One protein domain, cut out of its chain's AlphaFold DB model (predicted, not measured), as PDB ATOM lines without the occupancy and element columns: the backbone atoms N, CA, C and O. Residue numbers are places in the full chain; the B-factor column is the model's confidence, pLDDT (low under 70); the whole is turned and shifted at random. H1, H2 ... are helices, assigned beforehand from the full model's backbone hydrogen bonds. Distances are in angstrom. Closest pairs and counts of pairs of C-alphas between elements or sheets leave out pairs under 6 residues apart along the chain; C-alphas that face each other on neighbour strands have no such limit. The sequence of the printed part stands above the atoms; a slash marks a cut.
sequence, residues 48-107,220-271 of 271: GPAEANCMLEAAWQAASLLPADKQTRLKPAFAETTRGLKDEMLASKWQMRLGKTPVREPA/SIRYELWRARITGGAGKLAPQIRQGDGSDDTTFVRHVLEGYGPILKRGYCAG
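Overview. This is residues 48 to 107 and 220 to 271 of the 271 residues of the protein "Putative lipoprotein" of Hyphomonas hirschiana VP5 (UniProt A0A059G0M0). Six helices run nearly along one axis in two layers: H2, H6 and H4 side by side in one, H1 and H5 over them in the other, with H3 beyond H1 and packed on H2. H1, H2, H4, H5 and H6 form a bundle. The printed part, 112 residues with H1 to H6 in chain order and no named strand, is all helix and compact, with a radius of gyration of the C-alphas of 13.3 A and spans of 41 by 32 by 28 A.

Arrangement. H1, residues 51 to 64, and H2, residues 68 to 82, form a hairpin and only just touch, with 3 pairs of C-alphas within 8 A, the closest Ala 63 and Gln 71. H3, residues 88 to 98, forms a hairpin with H2; closest C-alphas Lys 75 and Leu 98, 6.3 A. H6, residues 251 to 266, touches H4, residues 221 to 231, the same way; closest C-alphas Arg 222 and Gly 259, 4.0 A. H5, residues 234 to 243, touches H1; closest C-alphas Ala 62 and Arg 242, 4.8 A. Every O i to N i+4 pair is within hydrogen-bond range in H1 and H3, against 8 of 11 in H2, 6 of 7 in H4, 3 of 6 in H5 and 10 of 12 in H6.

Along the chain. H1 begins at C-alpha 51 (-42.587, -18.743, -27.470). H6, 23.1 A long, ends at C-alpha 266 (-45.538, -32.145, -31.909).

Size, cuts and confidence. Residues 108 to 219 are not printed; C-alphas 107 and 220 are 24.6 A apart. Residue 271 has pLDDT under 70.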
ATOM      1  N   GLY A  48     -43.966 -15.297 -30.936       87.06
ATOM      2  CA  GLY A  48     -42.734 -15.199 -31.720       87.06
ATOM      3  C   GLY A  48     -41.742 -16.353 -31.523       87.06
ATOM      4  O   GLY A  48     -42.081 -17.388 -30.951       87.06
ATOM      5  N   PRO A  49     -40.493 -16.195 -32.007       84.38
ATOM      6  CA  PRO A  49     -39.518 -17.290 -32.099       84.38
ATOM      7  C   PRO A  49     -39.129 -17.929 -30.758       84.38
ATOM      8  O   PRO A  49     -38.696 -19.076 -30.726       84.38
ATOM      9  N   ALA A  50     -39.286 -17.199 -29.649       90.88
ATOM     10  CA  ALA A  50     -38.957 -17.655 -28.299       90.88
ATOM     11  C   ALA A  50     -40.192 -18.095 -27.483       90.88
ATOM     12  O   ALA A  50     -40.112 -18.154 -26.251       90.88
ATOM     13  N   GLU A  51     -41.323 -18.398 -28.138       95.00
ATOM     14  CA  GLU A  51     -42.587 -18.743 -27.470       95.00
ATOM     15  C   GLU A  51     -42.408 -19.873 -26.449       95.00
ATOM     16  O   GLU A  51     -42.819 -19.714 -25.303       95.00
ATOM     17  N   ALA A  52     -41.717 -20.962 -26.807       95.06
ATOM     18  CA  ALA A  52     -41.497 -22.103 -25.913       95.06
ATOM     19  C   ALA A  52     -40.825 -21.709 -24.594       95.06
ATOM     20  O   ALA A  52     -41.284 -22.079 -23.512       95.06
ATOM     21  N   ASN A  53     -39.759 -20.910 -24.671       95.44
ATOM     22  CA  ASN A  53     -39.088 -20.391 -23.488       95.44
ATOM     23  C   ASN A  53     -40.026 -19.485 -22.679       95.44
ATOM     24  O   ASN A  53     -40.145 -19.652 -21.469       95.44
ATOM     25  N   CYS A  54     -40.716 -18.557 -23.338       96.62
ATOM     26  CA  CYS A  54     -41.595 -17.603 -22.672       96.62
ATOM     27  C   CYS A  54     -42.804 -18.277 -21.993       96.62
ATOM     28  O   CYS A  54     -43.142 -17.922 -20.865       96.62
ATOM     29  N   MET A  55     -43.411 -19.286 -22.622       97.69
ATOM     30  CA  MET A  55     -44.544 -20.044 -22.080       97.69
ATOM     31  C   MET A  55     -44.143 -20.899 -20.876       97.69
ATOM     32  O   MET A  55     -44.852 -20.921 -19.871       97.69
ATOM     33  N   LEU A  56     -42.978 -21.555 -20.928       97.50
ATOM     34  CA  LEU A  56     -42.460 -22.296 -19.775       97.50
ATOM     35  C   LEU A  56     -42.098 -21.356 -18.611       97.50
ATOM     36  O   LEU A  56     -42.339 -21.689 -17.451       97.50
ATOM     37  N   GLU A  57     -41.569 -20.164 -18.901       97.25
ATOM     38  CA  GLU A  57     -41.344 -19.125 -17.886       97.25
ATOM     39  C   GLU A  57     -42.662 -18.599 -17.305       97.25
ATOM     40  O   GLU A  57     -42.756 -18.424 -16.094       97.25
ATOM     41  N   ALA A  58     -43.698 -18.406 -18.125       97.81
ATOM     42  CA  ALA A  58     -45.027 -18.021 -17.653       97.81
ATOM     43  C   ALA A  58     -45.605 -19.069 -16.687       97.81
ATOM     44  O   ALA A  58     -46.066 -18.718 -15.602       97.81
ATOM     45  N   ALA A  59     -45.505 -20.358 -17.030       97.56
ATOM     46  CA  ALA A  59     -45.930 -21.448 -16.152       97.56
ATOM     47  C   ALA A  59     -45.120 -21.490 -14.843       97.56
ATOM     48  O   ALA A  59     -45.669 -21.752 -13.774       97.56
ATOM     49  N   TRP A  60     -43.811 -21.219 -14.897       97.44
ATOM     50  CA  TRP A  60     -42.962 -21.177 -13.702       97.44
ATOM     51  C   TRP A  60     -43.249 -19.971 -12.807       97.44
ATOM     52  O   TRP A  60     -43.196 -20.086 -11.581       97.44
ATOM     53  N   GLN A  61     -43.595 -18.827 -13.395       96.62
ATOM     54  CA  GLN A  61     -44.076 -17.661 -12.655       96.62
ATOM     55  C   GLN A  61     -45.382 -17.989 -11.929       96.62
ATOM     56  O   GLN A  61     -45.460 -17.759 -10.727       96.62
ATOM     57  N   ALA A  62     -46.332 -18.644 -12.605       96.88
ATOM     58  CA  ALA A  62     -47.556 -19.136 -11.976       96.88
ATOM     59  C   ALA A  62     -47.254 -20.093 -10.806       96.88
ATOM     60  O   ALA A  62     -47.788 -19.943  -9.713       96.88
ATOM     61  N   ALA A  63     -46.317 -21.028 -10.994       96.88
ATOM     62  CA  ALA A  63     -45.873 -21.934  -9.933       96.88
ATOM     63  C   ALA A  63     -45.211 -21.213  -8.747       96.88
ATOM     64  O   ALA A  63     -45.225 -21.735  -7.637       96.88
ATOM     65  N   SER A  64     -44.616 -20.041  -8.976       95.56
ATOM     66  CA  SER A  64     -43.956 -19.237  -7.941       95.56
ATOM     67  C   SER A  64     -44.941 -18.439  -7.081       95.56
ATOM     68  O   SER A  64     -44.534 -17.912  -6.050       95.56
ATOM     69  N   LEU A  65     -46.216 -18.361  -7.481       95.12
ATOM     70  CA  LEU A  65     -47.296 -17.810  -6.654       95.12
ATOM     71  C   LEU A  65     -47.758 -18.799  -5.572       95.12
ATOM     72  O   LEU A  65     -48.373 -18.393  -4.592       95.12
ATOM     73  N   LEU A  66     -47.457 -20.091  -5.740       95.56
ATOM     74  CA  LEU A  66     -47.837 -21.142  -4.802       95.56
ATOM     75  C   LEU A  66     -46.858 -21.231  -3.615       95.56
ATOM     76  O   LEU A  66     -45.682 -20.886  -3.749       95.56
ATOM     77  N   PRO A  67     -47.295 -21.805  -2.478       95.06
ATOM     78  CA  PRO A  67     -46.402 -22.208  -1.394       95.06
ATOM     79  C   PRO A  67     -45.196 -23.038  -1.873       95.06
ATOM     80  O   PRO A  67     -45.301 -23.865  -2.785       95.06
ATOM     81  N   ALA A  68     -44.038 -22.848  -1.232       93.81
ATOM     82  CA  ALA A  68     -42.758 -23.415  -1.673       93.81
ATOM     83  C   ALA A  68     -42.743 -24.957  -1.756       93.81
ATOM     84  O   ALA A  68     -42.071 -25.542  -2.615       93.81
ATOM     85  N   ASP A  69     -43.498 -25.638  -0.892       94.81
ATOM     86  CA  ASP A  69     -43.666 -27.092  -0.927       94.81
ATOM     87  C   ASP A  69     -44.423 -27.534  -2.192       94.81
ATOM     88  O   ASP A  69     -44.005 -28.470  -2.880       94.81
ATOM     89  N   LYS A  70     -45.484 -26.811  -2.567       94.88
ATOM     90  CA  LYS A  70     -46.279 -27.070  -3.774       94.88
ATOM     91  C   LYS A  70     -45.494 -26.760  -5.042       94.88
ATOM     92  O   LYS A  70     -45.482 -27.581  -5.962       94.88
ATOM     93  N   GLN A  71     -44.754 -25.653  -5.059       93.94
ATOM     94  CA  GLN A  71     -43.815 -25.340  -6.137       93.94
ATOM     95  C   GLN A  71     -42.773 -26.460  -6.308       93.94
ATOM     96  O   GLN A  71     -42.489 -26.899  -7.422       93.94
ATOM     97  N   THR A  72     -42.240 -26.997  -5.206       92.62
ATOM     98  CA  THR A  72     -41.292 -28.120  -5.255       92.62
ATOM     99  C   THR A  72     -41.928 -29.382  -5.843       92.62
ATOM    100  O   THR A  72     -41.312 -30.045  -6.680       92.62
ATOM    101  N   ARG A  73     -43.185 -29.683  -5.491       93.00
ATOM    102  CA  ARG A  73     -43.959 -30.816  -6.043       93.00
ATOM    103  C   ARG A  73     -44.291 -30.683  -7.533       93.00
ATOM    104  O   ARG A  73     -44.670 -31.679  -8.154       93.00
ATOM    105  N   LEU A  74     -44.160 -29.488  -8.109       94.88
ATOM    106  CA  LEU A  74     -44.358 -29.239  -9.538       94.88
ATOM    107  C   LEU A  74     -43.106 -29.510 -10.379       94.88
ATOM    108  O   LEU A  74     -43.239 -29.766 -11.575       94.88
ATOM    109  N   LYS A  75     -41.903 -29.528  -9.786       94.44
ATOM    110  CA  LYS A  75     -40.654 -29.755 -10.536       94.44
ATOM    111  C   LYS A  75     -40.685 -31.018 -11.413       94.44
ATOM    112  O   LYS A  75     -40.276 -30.907 -12.567       94.44
ATOM    113  N   PRO A  76     -41.204 -32.181 -10.962       93.25
ATOM    114  CA  PRO A  76     -41.297 -33.360 -11.825       93.25
ATOM    115  C   PRO A  76     -42.199 -33.157 -13.051       93.25
ATOM    116  O   PRO A  76     -41.910 -33.705 -14.108       93.25
ATOM    117  N   ALA A  77     -43.260 -32.349 -12.942       93.44
ATOM    118  CA  ALA A  77     -44.141 -32.045 -14.072       93.44
ATOM    119  C   ALA A  77     -43.443 -31.138 -15.103       93.44
ATOM    120  O   ALA A  77     -43.557 -31.370 -16.307       93.44
ATOM    121  N   PHE A  78     -42.662 -30.152 -14.646       95.62
ATOM    122  CA  PHE A  78     -41.795 -29.366 -15.534       95.62
ATOM    123  C   PHE A  78     -40.739 -30.247 -16.199       95.62
ATOM    124  O   PHE A  78     -40.511 -30.127 -17.400       95.62
ATOM    125  N   ALA A  79     -40.122 -31.153 -15.439       93.44
ATOM    126  CA  ALA A  79     -39.123 -32.070 -15.968       93.44
ATOM    127  C   ALA A  79     -39.714 -32.975 -17.057       93.44
ATOM    128  O   ALA A  79     -39.121 -33.114 -18.117       93.44
ATOM    129  N   GLU A  80     -40.917 -33.509 -16.841       91.62
ATOM    130  CA  GLU A  80     -41.628 -34.317 -17.838       91.62
ATOM    131  C   GLU A  80     -42.005 -33.512 -19.087       91.62
ATOM    132  O   GLU A  80     -41.850 -33.975 -20.213       91.62
ATOM    133  N   THR A  81     -42.470 -32.277 -18.904       93.12
ATOM    134  CA  THR A  81     -42.884 -31.416 -20.023       93.12
ATOM    135  C   THR A  81     -41.697 -30.979 -20.877       93.12
ATOM    136  O   THR A  81     -41.823 -30.824 -22.089       93.12
ATOM    137  N   THR A  82     -40.536 -30.793 -20.251       92.62
ATOM    138  CA  THR A  82     -39.296 -30.375 -20.921       92.62
ATOM    139  C   THR A  82     -38.458 -31.552 -21.433       92.62
ATOM    140  O   THR A  82     -37.550 -31.352 -22.243       92.62
ATOM    141  N   ARG A  83     -38.796 -32.789 -21.037       85.31
ATOM    142  CA  ARG A  83     -38.221 -34.036 -21.558       85.31
ATOM    143  C   ARG A  83     -38.634 -34.197 -23.027       85.31
ATOM    144  O   ARG A  83     -39.753 -34.597 -23.339       85.31
ATOM    145  N   GLY A  84     -37.725 -33.861 -23.940       75.88
ATOM    146  CA  GLY A  84     -37.956 -33.925 -25.390       75.88
ATOM    147  C   GLY A  84     -38.069 -32.568 -26.085       75.88
ATOM    148  O   GLY A  84     -38.458 -32.520 -27.252       75.88
ATOM    149  N   LEU A  85     -37.720 -31.470 -25.403       89.38
ATOM    150  CA  LEU A  85     -37.448 -30.204 -26.082       89.38
ATOM    151  C   LEU A  85     -36.387 -30.409 -27.172       89.38
ATOM    152  O   LEU A  85     -35.318 -30.953 -26.906       89.38
ATOM    153  N   LYS A  86     -36.688 -29.949 -28.390       86.44
ATOM    154  CA  LYS A  86     -35.757 -30.000 -29.532       86.44
ATOM    155  C   LYS A  86     -34.693 -28.899 -29.483       86.44
ATOM    156  O   LYS A  86     -33.648 -29.036 -30.101       86.44
ATOM    157  N   ASP A  87     -34.975 -27.807 -28.774       90.19
ATOM    158  CA  ASP A  87     -34.023 -26.725 -28.525       90.19
ATOM    159  C   ASP A  87     -33.087 -27.130 -27.378       90.19
ATOM    160  O   ASP A  87     -33.487 -27.136 -26.211       90.19
ATOM    161  N   GLU A  88     -31.848 -27.489 -27.719       90.25
ATOM    162  CA  GLU A  88     -30.832 -27.952 -26.768       90.25
ATOM    163  C   GLU A  88     -30.452 -26.885 -25.733       90.25
ATOM    164  O   GLU A  88     -30.238 -27.208 -24.561       90.25
ATOM    165  N   MET A  89     -30.411 -25.606 -26.127       92.50
ATOM    166  CA  MET A  89     -30.118 -24.519 -25.193       92.50
ATOM    167  C   MET A  89     -31.245 -24.366 -24.177       92.50
ATOM    168  O   MET A  89     -30.994 -24.234 -22.975       92.50
ATOM    169  N   LEU A  90     -32.494 -24.406 -24.642       93.56
ATOM    170  CA  LEU A  90     -33.652 -24.341 -23.763       93.56
ATOM    171  C   LEU A  90     -33.732 -25.576 -22.857       93.56
ATOM    172  O   LEU A  90     -33.973 -25.435 -21.656       93.56
ATOM    173  N   ALA A  91     -33.478 -26.770 -23.396       92.00
ATOM    174  CA  ALA A  91     -33.426 -28.007 -22.625       92.00
ATOM    175  C   ALA A  91     -32.370 -27.926 -21.510       92.00
ATOM    176  O   ALA A  91     -32.685 -28.187 -20.347       92.00
ATOM    177  N   SER A  92     -31.152 -27.475 -21.831       91.81
ATOM    178  CA  SER A  92     -30.069 -27.288 -20.858       91.81
ATOM    179  C   SER A  92     -30.437 -26.273 -19.771       91.81
ATOM    180  O   SER A  92     -30.261 -26.537 -18.579       91.81
ATOM    181  N   LYS A  93     -31.043 -25.137 -20.150       94.50
ATOM    182  CA  LYS A  93     -31.540 -24.128 -19.201       94.50
ATOM    183  C   LYS A  93     -32.520 -24.733 -18.190       94.50
ATOM    184  O   LYS A  93     -32.393 -24.490 -16.986       94.50
ATOM    185  N   TRP A  94     -33.490 -25.518 -18.658       94.56
ATOM    186  CA  TRP A  94     -34.475 -26.151 -17.780       94.56
ATOM    187  C   TRP A  94     -33.877 -27.277 -16.945       94.56
ATOM    188  O   TRP A  94     -34.191 -27.372 -15.760       94.56
ATOM    189  N   GLN A  95     -32.951 -28.058 -17.494       91.75
ATOM    190  CA  GLN A  95     -32.224 -29.071 -16.733       91.75
ATOM    191  C   GLN A  95     -31.423 -28.446 -15.581       91.75
ATOM    192  O   GLN A  95     -31.503 -28.926 -14.452       91.75
ATOM    193  N   MET A  96     -30.714 -27.339 -15.825       92.38
ATOM    194  CA  MET A  96     -29.994 -26.615 -14.771       92.38
ATOM    195  C   MET A  96     -30.940 -26.079 -13.693       92.38
ATOM    196  O   MET A  96     -30.654 -26.210 -12.503       92.38
ATOM    197  N   ARG A  97     -32.088 -25.512 -14.088       93.62
ATOM    198  CA  ARG A  97     -33.083 -24.977 -13.144       93.62
ATOM    199  C   ARG A  97     -33.736 -26.070 -12.295       93.62
ATOM    200  O   ARG A  97     -33.967 -25.870 -11.105       93.62
ATOM    201  N   LEU A  98     -34.062 -27.210 -12.900       93.31
ATOM    202  CA  LEU A  98     -34.721 -28.328 -12.222       93.31
ATOM    203  C   LEU A  98     -33.727 -29.188 -11.426       93.31
ATOM    204  O   LEU A  98     -34.134 -29.886 -10.494       93.31
ATOM    205  N   GLY A  99     -32.432 -29.111 -11.734       90.06
ATOM    206  CA  GLY A  99     -31.374 -29.840 -11.042       90.06
ATOM    207  C   GLY A  99     -31.570 -31.356 -11.123       90.06
ATOM    208  O   GLY A  99     -31.996 -31.892 -12.140       90.06
ATOM    209  N   LYS A 100     -31.305 -32.065 -10.017       84.00
ATOM    210  CA  LYS A 100     -31.474 -33.529  -9.906       84.00
ATOM    211  C   LYS A 100     -32.937 -33.970  -9.748       84.00
ATOM    212  O   LYS A 100     -33.191 -35.014  -9.152       84.00
ATOM    213  N   THR A 101     -33.902 -33.169 -10.203       86.44
ATOM    214  CA  THR A 101     -35.313 -33.564 -10.136       86.44
ATOM    215  C   THR A 101     -35.487 -34.848 -10.946       86.44
ATOM    216  O   THR A 101     -35.215 -34.830 -12.148       86.44
ATOM    217  N   PRO A 102     -35.912 -35.958 -10.318       77.00
ATOM    218  CA  PRO A 102     -36.123 -37.192 -11.044       77.00
ATOM    219  C   PRO A 102     -37.250 -36.958 -12.034       77.00
ATOM    220  O   PRO A 102     -38.336 -36.487 -11.675       77.00
ATOM    221  N   VAL A 103     -36.984 -37.277 -13.291       75.38
ATOM    222  CA  VAL A 103     -38.041 -37.294 -14.280       75.38
ATOM    223  C   VAL A 103     -38.736 -38.640 -14.132       75.38
ATOM    224  O   VAL A 103     -38.086 -39.682 -14.171       75.38
ATOM    225  N   ARG A 104     -40.042 -38.623 -13.853       71.25
ATOM    226  CA  ARG A 104     -40.806 -39.846 -13.580       71.25
ATOM    227  C   ARG A 104     -40.683 -40.769 -14.789       71.25
ATOM    228  O   ARG A 104     -40.945 -40.323 -15.901       71.25
ATOM    229  N   GLU A 105     -40.248 -42.012 -14.606       72.94
ATOM    230  CA  GLU A 105     -40.285 -42.981 -15.706       72.94
ATOM    231  C   GLU A 105     -41.719 -43.077 -16.244       72.94
ATOM    232  O   GLU A 105     -42.659 -43.042 -15.432       72.94
ATOM    233  N   PRO A 106     -41.915 -43.133 -17.575       70.31
ATOM    234  CA  PRO A 106     -43.239 -43.338 -18.139       70.31
ATOM    235  C   PRO A 106     -43.865 -44.569 -17.485       70.31
ATOM    236  O   PRO A 106     -43.228 -45.619 -17.386       70.31
ATOM    237  N   ALA A 107     -45.091 -44.431 -16.981       73.81
ATOM    238  CA  ALA A 107     -45.819 -45.598 -16.503       73.81
ATOM    239  C   ALA A 107     -46.017 -46.578 -17.677       73.81
ATOM    240  O   ALA A 107     -46.121 -46.114 -18.818       73.81
ATOM    241  N   SER A 220     -61.123 -25.141 -18.876       94.38
ATOM    242  CA  SER A 220     -59.773 -25.373 -18.365       94.38
ATOM    243  C   SER A 220     -58.708 -24.882 -19.351       94.38
ATOM    244  O   SER A 220     -58.737 -25.210 -20.538       94.38
ATOM    245  N   ILE A 221     -57.680 -24.201 -18.829       97.50
ATOM    246  CA  ILE A 221     -56.522 -23.710 -19.601       97.50
ATOM    247  C   ILE A 221     -55.843 -24.806 -20.439       97.50
ATOM    248  O   ILE A 221     -55.255 -24.522 -21.482       97.50
ATOM    249  N   ARG A 222     -55.959 -26.075 -20.018       97.94
ATOM    250  CA  ARG A 222     -55.484 -27.236 -20.781       97.94
ATOM    251  C   ARG A 222     -56.113 -27.280 -22.173       97.94
ATOM    252  O   ARG A 222     -55.396 -27.435 -23.158       97.94
ATOM    253  N   TYR A 223     -57.436 -27.143 -22.248       98.06
ATOM    254  CA  TYR A 223     -58.165 -27.227 -23.507       98.06
ATOM    255  C   TYR A 223     -57.944 -25.991 -24.373       98.06
ATOM    256  O   TYR A 223     -57.842 -26.131 -25.585       98.06
ATOM    257  N   GLU A 224     -57.763 -24.812 -23.778       98.06
ATOM    258  CA  GLU A 224     -57.367 -23.612 -24.526       98.06
ATOM    259  C   GLU A 224     -55.994 -23.784 -25.194       98.06
ATOM    260  O   GLU A 224     -55.821 -23.453 -26.367       98.06
ATOM    261  N   LEU A 225     -55.025 -24.385 -24.499       98.44
ATOM    262  CA  LEU A 225     -53.711 -24.699 -25.072       98.44
ATOM    263  C   LEU A 225     -53.784 -25.806 -26.137       98.44
ATOM    264  O   LEU A 225     -53.121 -25.712 -27.170       98.44
ATOM    265  N   TRP A 226     -54.609 -26.833 -25.928       98.38
ATOM    266  CA  TRP A 226     -54.852 -27.873 -26.931       98.38
ATOM    267  C   TRP A 226     -55.511 -27.313 -28.189       98.38
ATOM    268  O   TRP A 226     -55.075 -27.629 -29.295       98.38
ATOM    269  N   ARG A 227     -56.490 -26.420 -28.032       98.12
ATOM    270  CA  ARG A 227     -57.099 -25.685 -29.138       98.12
ATOM    271  C   ARG A 227     -56.069 -24.822 -29.854       98.12
ATOM    272  O   ARG A 227     -55.983 -24.870 -31.078       98.12
ATOM    273  N   ALA A 228     -55.232 -24.107 -29.099       97.56
ATOM    274  CA  ALA A 228     -54.152 -23.295 -29.644       97.56
ATOM    275  C   ALA A 228     -53.135 -24.130 -30.431       97.56
ATOM    276  O   ALA A 228     -52.596 -23.633 -31.413       97.56
ATOM    277  N   ARG A 229     -52.905 -25.407 -30.094       97.31
ATOM    278  CA  ARG A 229     -52.102 -26.301 -30.946       97.31
ATOM    279  C   ARG A 229     -52.689 -26.422 -32.359       97.31
ATOM    280  O   ARG A 229     -51.934 -26.485 -33.329       97.31
ATOM    281  N   ILE A 230     -54.014 -26.462 -32.471       98.12
ATOM    282  CA  ILE A 230     -54.719 -26.572 -33.752       98.12
ATOM    283  C   ILE A 230     -54.733 -25.221 -34.473       98.12
ATOM    284  O   ILE A 230     -54.418 -25.157 -35.655       98.12
ATOM    285  N   THR A 231     -55.062 -24.139 -33.765       96.69
ATOM    286  CA  THR A 231     -55.303 -22.817 -34.371       96.69
ATOM    287  C   THR A 231     -54.080 -21.900 -34.426       96.69
ATOM    288  O   THR A 231     -54.139 -20.832 -35.031       96.69
ATOM    289  N   GLY A 232     -52.988 -22.263 -33.756       95.12
ATOM    290  CA  GLY A 232     -51.854 -21.381 -33.503       95.12
ATOM    291  C   GLY A 232     -52.083 -20.393 -32.352       95.12
ATOM    292  O   GLY A 232     -53.196 -20.207 -31.854       95.12
ATOM    293  N   GLY A 233     -51.003 -19.711 -31.956       93.38
ATOM    294  CA  GLY A 233     -51.058 -18.528 -31.093       93.38
ATOM    295  C   GLY A 233     -51.151 -18.795 -29.590       93.38
ATOM    296  O   GLY A 233     -51.692 -17.948 -28.875       93.38
ATOM    297  N   ALA A 234     -50.611 -19.913 -29.090       96.50
ATOM    298  CA  ALA A 234     -50.617 -20.217 -27.655       96.50
ATOM    299  C   ALA A 234     -49.922 -19.132 -26.818       96.50
ATOM    300  O   ALA A 234     -50.310 -18.907 -25.672       96.50
ATOM    301  N   GLY A 235     -48.963 -18.393 -27.395       96.94
ATOM    302  CA  GLY A 235     -48.310 -17.266 -26.735       96.94
ATOM    303  C   GLY A 235     -49.267 -16.194 -26.194       96.94
ATOM    304  O   GLY A 235     -48.942 -15.539 -25.202       96.94
ATOM    305  N   LYS A 236     -50.473 -16.053 -26.765       96.25
ATOM    306  CA  LYS A 236     -51.507 -15.120 -26.280       96.25
ATOM    307  C   LYS A 236     -52.073 -15.497 -24.907       96.25
ATOM    308  O   LYS A 236     -52.621 -14.635 -24.230       96.25
ATOM    309  N   LEU A 237     -51.919 -16.753 -24.483       97.00
ATOM    310  CA  LEU A 237     -52.387 -17.251 -23.185       97.00
ATOM    311  C   LEU A 237     -51.392 -16.967 -22.048       97.00
ATOM    312  O   LEU A 237     -51.732 -17.117 -20.877       97.00
ATOM    313  N   ALA A 238     -50.172 -16.521 -22.359       97.62
ATOM    314  CA  ALA A 238     -49.141 -16.256 -21.358       97.62
ATOM    315  C   ALA A 238     -49.550 -15.280 -20.238       97.62
ATOM    316  O   ALA A 238     -49.222 -15.564 -19.084       97.62
ATOM    317  N   PRO A 239     -50.256 -14.159 -20.505       96.06
ATOM    318  CA  PRO A 239     -50.679 -13.248 -19.444       96.06
ATOM    319  C   PRO A 239     -51.640 -13.928 -18.459       96.06
ATOM    320  O   PRO A 239     -51.453 -13.813 -17.252       96.06
ATOM    321  N   GLN A 240     -52.606 -14.702 -18.965       95.69
ATOM    322  CA  GLN A 240     -53.529 -15.482 -18.135       95.69
ATOM    323  C   GLN A 240     -52.782 -16.542 -17.316       95.69
ATOM    324  O   GLN A 240     -53.037 -16.700 -16.129       95.69
ATOM    325  N   ILE A 241     -51.819 -17.241 -17.925       97.44
ATOM    326  CA  ILE A 241     -51.014 -18.252 -17.227       97.44
ATOM    327  C   ILE A 241     -50.261 -17.633 -16.049       97.44
ATOM    328  O   ILE A 241     -50.309 -18.178 -14.953       97.44
ATOM    329  N   ARG A 242     -49.594 -16.491 -16.247       96.62
ATOM    330  CA  ARG A 242     -48.822 -15.821 -15.184       96.62
ATOM    331  C   ARG A 242     -49.681 -15.371 -14.008       96.62
ATOM    332  O   ARG A 242     -49.172 -15.332 -12.893       96.62
ATOM    333  N   GLN A 243     -50.940 -15.014 -14.257       94.38
ATOM    334  CA  GLN A 243     -51.881 -14.622 -13.206       94.38
ATOM    335  C   GLN A 243     -52.284 -15.803 -12.313       94.38
ATOM    336  O   GLN A 243     -52.623 -15.590 -11.151       94.38
ATOM    337  N   GLY A 244     -52.205 -17.037 -12.822       91.31
ATOM    338  CA  GLY A 244     -52.737 -18.210 -12.132       91.31
ATOM    339  C   GLY A 244     -54.268 -18.248 -12.153       91.31
ATOM    340  O   GLY A 244     -54.919 -17.442 -12.814       91.31
ATOM    341  N   ASP A 245     -54.851 -19.187 -11.412       90.56
ATOM    342  CA  ASP A 245     -56.303 -19.274 -11.186       90.56
ATOM    343  C   ASP A 245     -56.735 -18.703  -9.824       90.56
ATOM    344  O   ASP A 245     -57.895 -18.817  -9.437       90.56
ATOM    345  N   GLY A 246     -55.798 -18.101  -9.084       88.38
ATOM    346  CA  GLY A 246     -56.025 -17.610  -7.726       88.38
ATOM    347  C   GLY A 246     -56.219 -18.715  -6.681       88.38
ATOM    348  O   GLY A 246     -56.542 -18.398  -5.537       88.38
ATOM    349  N   SER A 247     -56.035 -19.990  -7.045       88.38
ATOM    350  CA  SER A 247     -56.069 -21.105  -6.104       88.38
ATOM    351  C   SER A 247     -54.672 -21.432  -5.577       88.38
ATOM    352  O   SER A 247     -53.656 -21.221  -6.239       88.38
ATOM    353  N   ASP A 248     -54.629 -22.038  -4.392       88.19
ATOM    354  CA  ASP A 248     -53.398 -22.622  -3.861       88.19
ATOM    355  C   ASP A 248     -53.139 -24.036  -4.418       88.19
ATOM    356  O   ASP A 248     -52.264 -24.740  -3.909       88.19
ATOM    357  N   ASP A 249     -53.902 -24.535  -5.393       91.94
ATOM    358  CA  ASP A 249     -53.702 -25.874  -5.950       91.94
ATOM    359  C   ASP A 249     -52.660 -25.868  -7.084       91.94
ATOM    360  O   ASP A 249     -52.566 -24.976  -7.921       91.94
ATOM    361  N   THR A 250     -51.876 -26.940  -7.155       95.25
ATOM    362  CA  THR A 250     -50.975 -27.222  -8.275       95.25
ATOM    363  C   THR A 250     -51.710 -27.555  -9.576       95.25
ATOM    364  O   THR A 250     -51.074 -27.572 -10.632       95.25
ATOM    365  N   THR A 251     -53.013 -27.849  -9.514       95.06
ATOM    366  CA  THR A 251     -53.835 -28.295 -10.650       95.06
ATOM    367  C   THR A 251     -53.766 -27.344 -11.842       95.06
ATOM    368  O   THR A 251     -53.524 -27.808 -12.955       95.06
ATOM    369  N   PHE A 252     -53.860 -26.025 -11.634       96.62
ATOM    370  CA  PHE A 252     -53.753 -25.059 -12.732       96.62
ATOM    371  C   PHE A 252     -52.418 -25.164 -13.474       96.62
ATOM    372  O   PHE A 252     -52.386 -25.327 -14.693       96.62
ATOM    373  N   VAL A 253     -51.298 -25.153 -12.745       97.69
ATOM    374  CA  VAL A 253     -49.965 -25.261 -13.356       97.69
ATOM    375  C   VAL A 253     -49.798 -26.605 -14.069       97.69
ATOM    376  O   VAL A 253     -49.236 -26.654 -15.161       97.69
ATOM    377  N   ARG A 254     -50.325 -27.699 -13.502       97.00
ATOM    378  CA  ARG A 254     -50.336 -29.011 -14.171       97.00
ATOM    379  C   ARG A 254     -51.119 -28.963 -15.478       97.00
ATOM    380  O   ARG A 254     -50.610 -29.432 -16.487       97.00
ATOM    381  N   HIS A 255     -52.289 -28.329 -15.489       97.44
ATOM    382  CA  HIS A 255     -53.099 -28.149 -16.694       97.44
ATOM    383  C   HIS A 255     -52.393 -27.312 -17.760       97.44
ATOM    384  O   HIS A 255     -52.493 -27.637 -18.940       97.44
ATOM    385  N   VAL A 256     -51.645 -26.277 -17.366       98.12
ATOM    386  CA  VAL A 256     -50.809 -25.502 -18.295       98.12
ATOM    387  C   VAL A 256     -49.732 -26.386 -18.924       98.12
ATOM    388  O   VAL A 256     -49.550 -26.375 -20.139       98.12
ATOM    389  N   LEU A 257     -49.033 -27.184 -18.117       97.44
ATOM    390  CA  LEU A 257     -47.966 -28.070 -18.586       97.44
ATOM    391  C   LEU A 257     -48.497 -29.200 -19.488       97.44
ATOM    392  O   LEU A 257     -47.955 -29.437 -20.567       97.44
ATOM    393  N   GLU A 258     -49.598 -29.841 -19.097       96.06
ATOM    394  CA  GLU A 258     -50.305 -30.864 -19.883       96.06
ATOM    395  C   GLU A 258     -50.923 -30.284 -21.169       96.06
ATOM    396  O   GLU A 258     -50.990 -30.956 -22.200       96.06
ATOM    397  N   GLY A 259     -51.341 -29.017 -21.128       97.25
ATOM    398  CA  GLY A 259     -51.863 -28.264 -22.265       97.25
ATOM    399  C   GLY A 259     -50.787 -27.885 -23.283       97.25
ATOM    400  O   GLY A 259     -50.970 -28.068 -24.486       97.25
ATOM    401  N   TYR A 260     -49.647 -27.371 -22.816       97.44
ATOM    402  CA  TYR A 260     -48.576 -26.868 -23.684       97.44
ATOM    403  C   TYR A 260     -47.603 -27.964 -24.148       97.44
ATOM    404  O   TYR A 260     -47.008 -27.858 -25.222       97.44
ATOM    405  N   GLY A 261     -47.468 -29.054 -23.387       95.81
ATOM    406  CA  GLY A 261     -46.604 -30.190 -23.722       95.81
ATOM    407  C   GLY A 261     -46.800 -30.745 -25.145       95.81
ATOM    408  O   GLY A 261     -45.805 -30.958 -25.841       95.81
ATOM    409  N   PRO A 262     -48.037 -30.943 -25.641       95.25
ATOM    410  CA  PRO A 262     -48.283 -31.341 -27.026       95.25
ATOM    411  C   PRO A 262     -47.721 -30.376 -28.079       95.25
ATOM    412  O   PRO A 262     -47.218 -30.845 -29.100       95.25
ATOM    413  N   ILE A 263     -47.744 -29.060 -27.837       95.50
ATOM    414  CA  ILE A 263     -47.136 -28.062 -28.736       95.50
ATOM    415  C   ILE A 263     -45.613 -28.234 -28.746       95.50
ATOM    416  O   ILE A 263     -45.014 -28.276 -29.817       95.50
ATOM    417  N   LEU A 264     -44.984 -28.430 -27.584       94.31
ATOM    418  CA  LEU A 264     -43.539 -28.682 -27.504       94.31
ATOM    419  C   LEU A 264     -43.126 -29.973 -28.226       94.31
ATOM    420  O   LEU A 264     -42.128 -29.996 -28.945       94.31
ATOM    421  N   LYS A 265     -43.900 -31.051 -28.048       92.31
ATOM    422  CA  LYS A 265     -43.584 -32.381 -28.594       92.31
ATOM    423  C   LYS A 265     -43.875 -32.482 -30.095       92.31
ATOM    424  O   LYS A 265     -43.097 -33.086 -30.835       92.31
ATOM    425  N   ARG A 266     -44.997 -31.921 -30.554       92.56
ATOM    426  CA  ARG A 266     -45.538 -32.145 -31.909       92.56
ATOM    427  C   ARG A 266     -45.604 -30.887 -32.774       92.56
ATOM    428  O   ARG A 266     -45.879 -31.012 -33.961       92.56
ATOM    429  N   GLY A 267     -45.372 -29.707 -32.209       94.06
ATOM    430  CA  GLY A 267     -45.619 -28.434 -32.880       94.06
ATOM    431  C   GLY A 267     -47.106 -28.146 -33.086       94.06
ATOM    432  O   GLY A 267     -47.984 -28.922 -32.683       94.06
ATOM    433  N   TYR A 268     -47.359 -27.010 -33.731       95.75
ATOM    434  CA  TYR A 268     -48.672 -26.621 -34.233       95.75
ATOM    435  C   TYR A 268     -49.110 -27.501 -35.410       95.75
ATOM    436  O   TYR A 268     -48.284 -28.113 -36.091       95.75
ATOM    437  N   CYS A 269     -50.415 -27.565 -35.639       95.25
ATOM    438  CA  CYS A 269     -50.980 -28.185 -36.831       95.25
ATOM    439  C   CYS A 269     -50.599 -27.397 -38.092       95.25
ATOM    440  O   CYS A 269     -50.465 -26.174 -38.048       95.25
ATOM    441  N   ALA A 270     -50.401 -28.099 -39.212       82.56
ATOM    442  CA  ALA A 270     -50.272 -27.441 -40.508       82.56
ATOM    443  C   ALA A 270     -51.611 -26.766 -40.841       82.56
ATOM    444  O   ALA A 270     -52.653 -27.418 -40.744       82.56
ATOM    445  N   GLY A 271     -51.562 -25.467 -41.141       57.59
ATOM    446  CA  GLY A 271     -52.722 -24.685 -41.573       57.59
ATOM    447  C   GLY A 271     -53.113 -24.960 -43.015       57.59
ATOM    448  O   GLY A 271     -52.236 -25.413 -43.788       57.59
TER     449      GLY A 271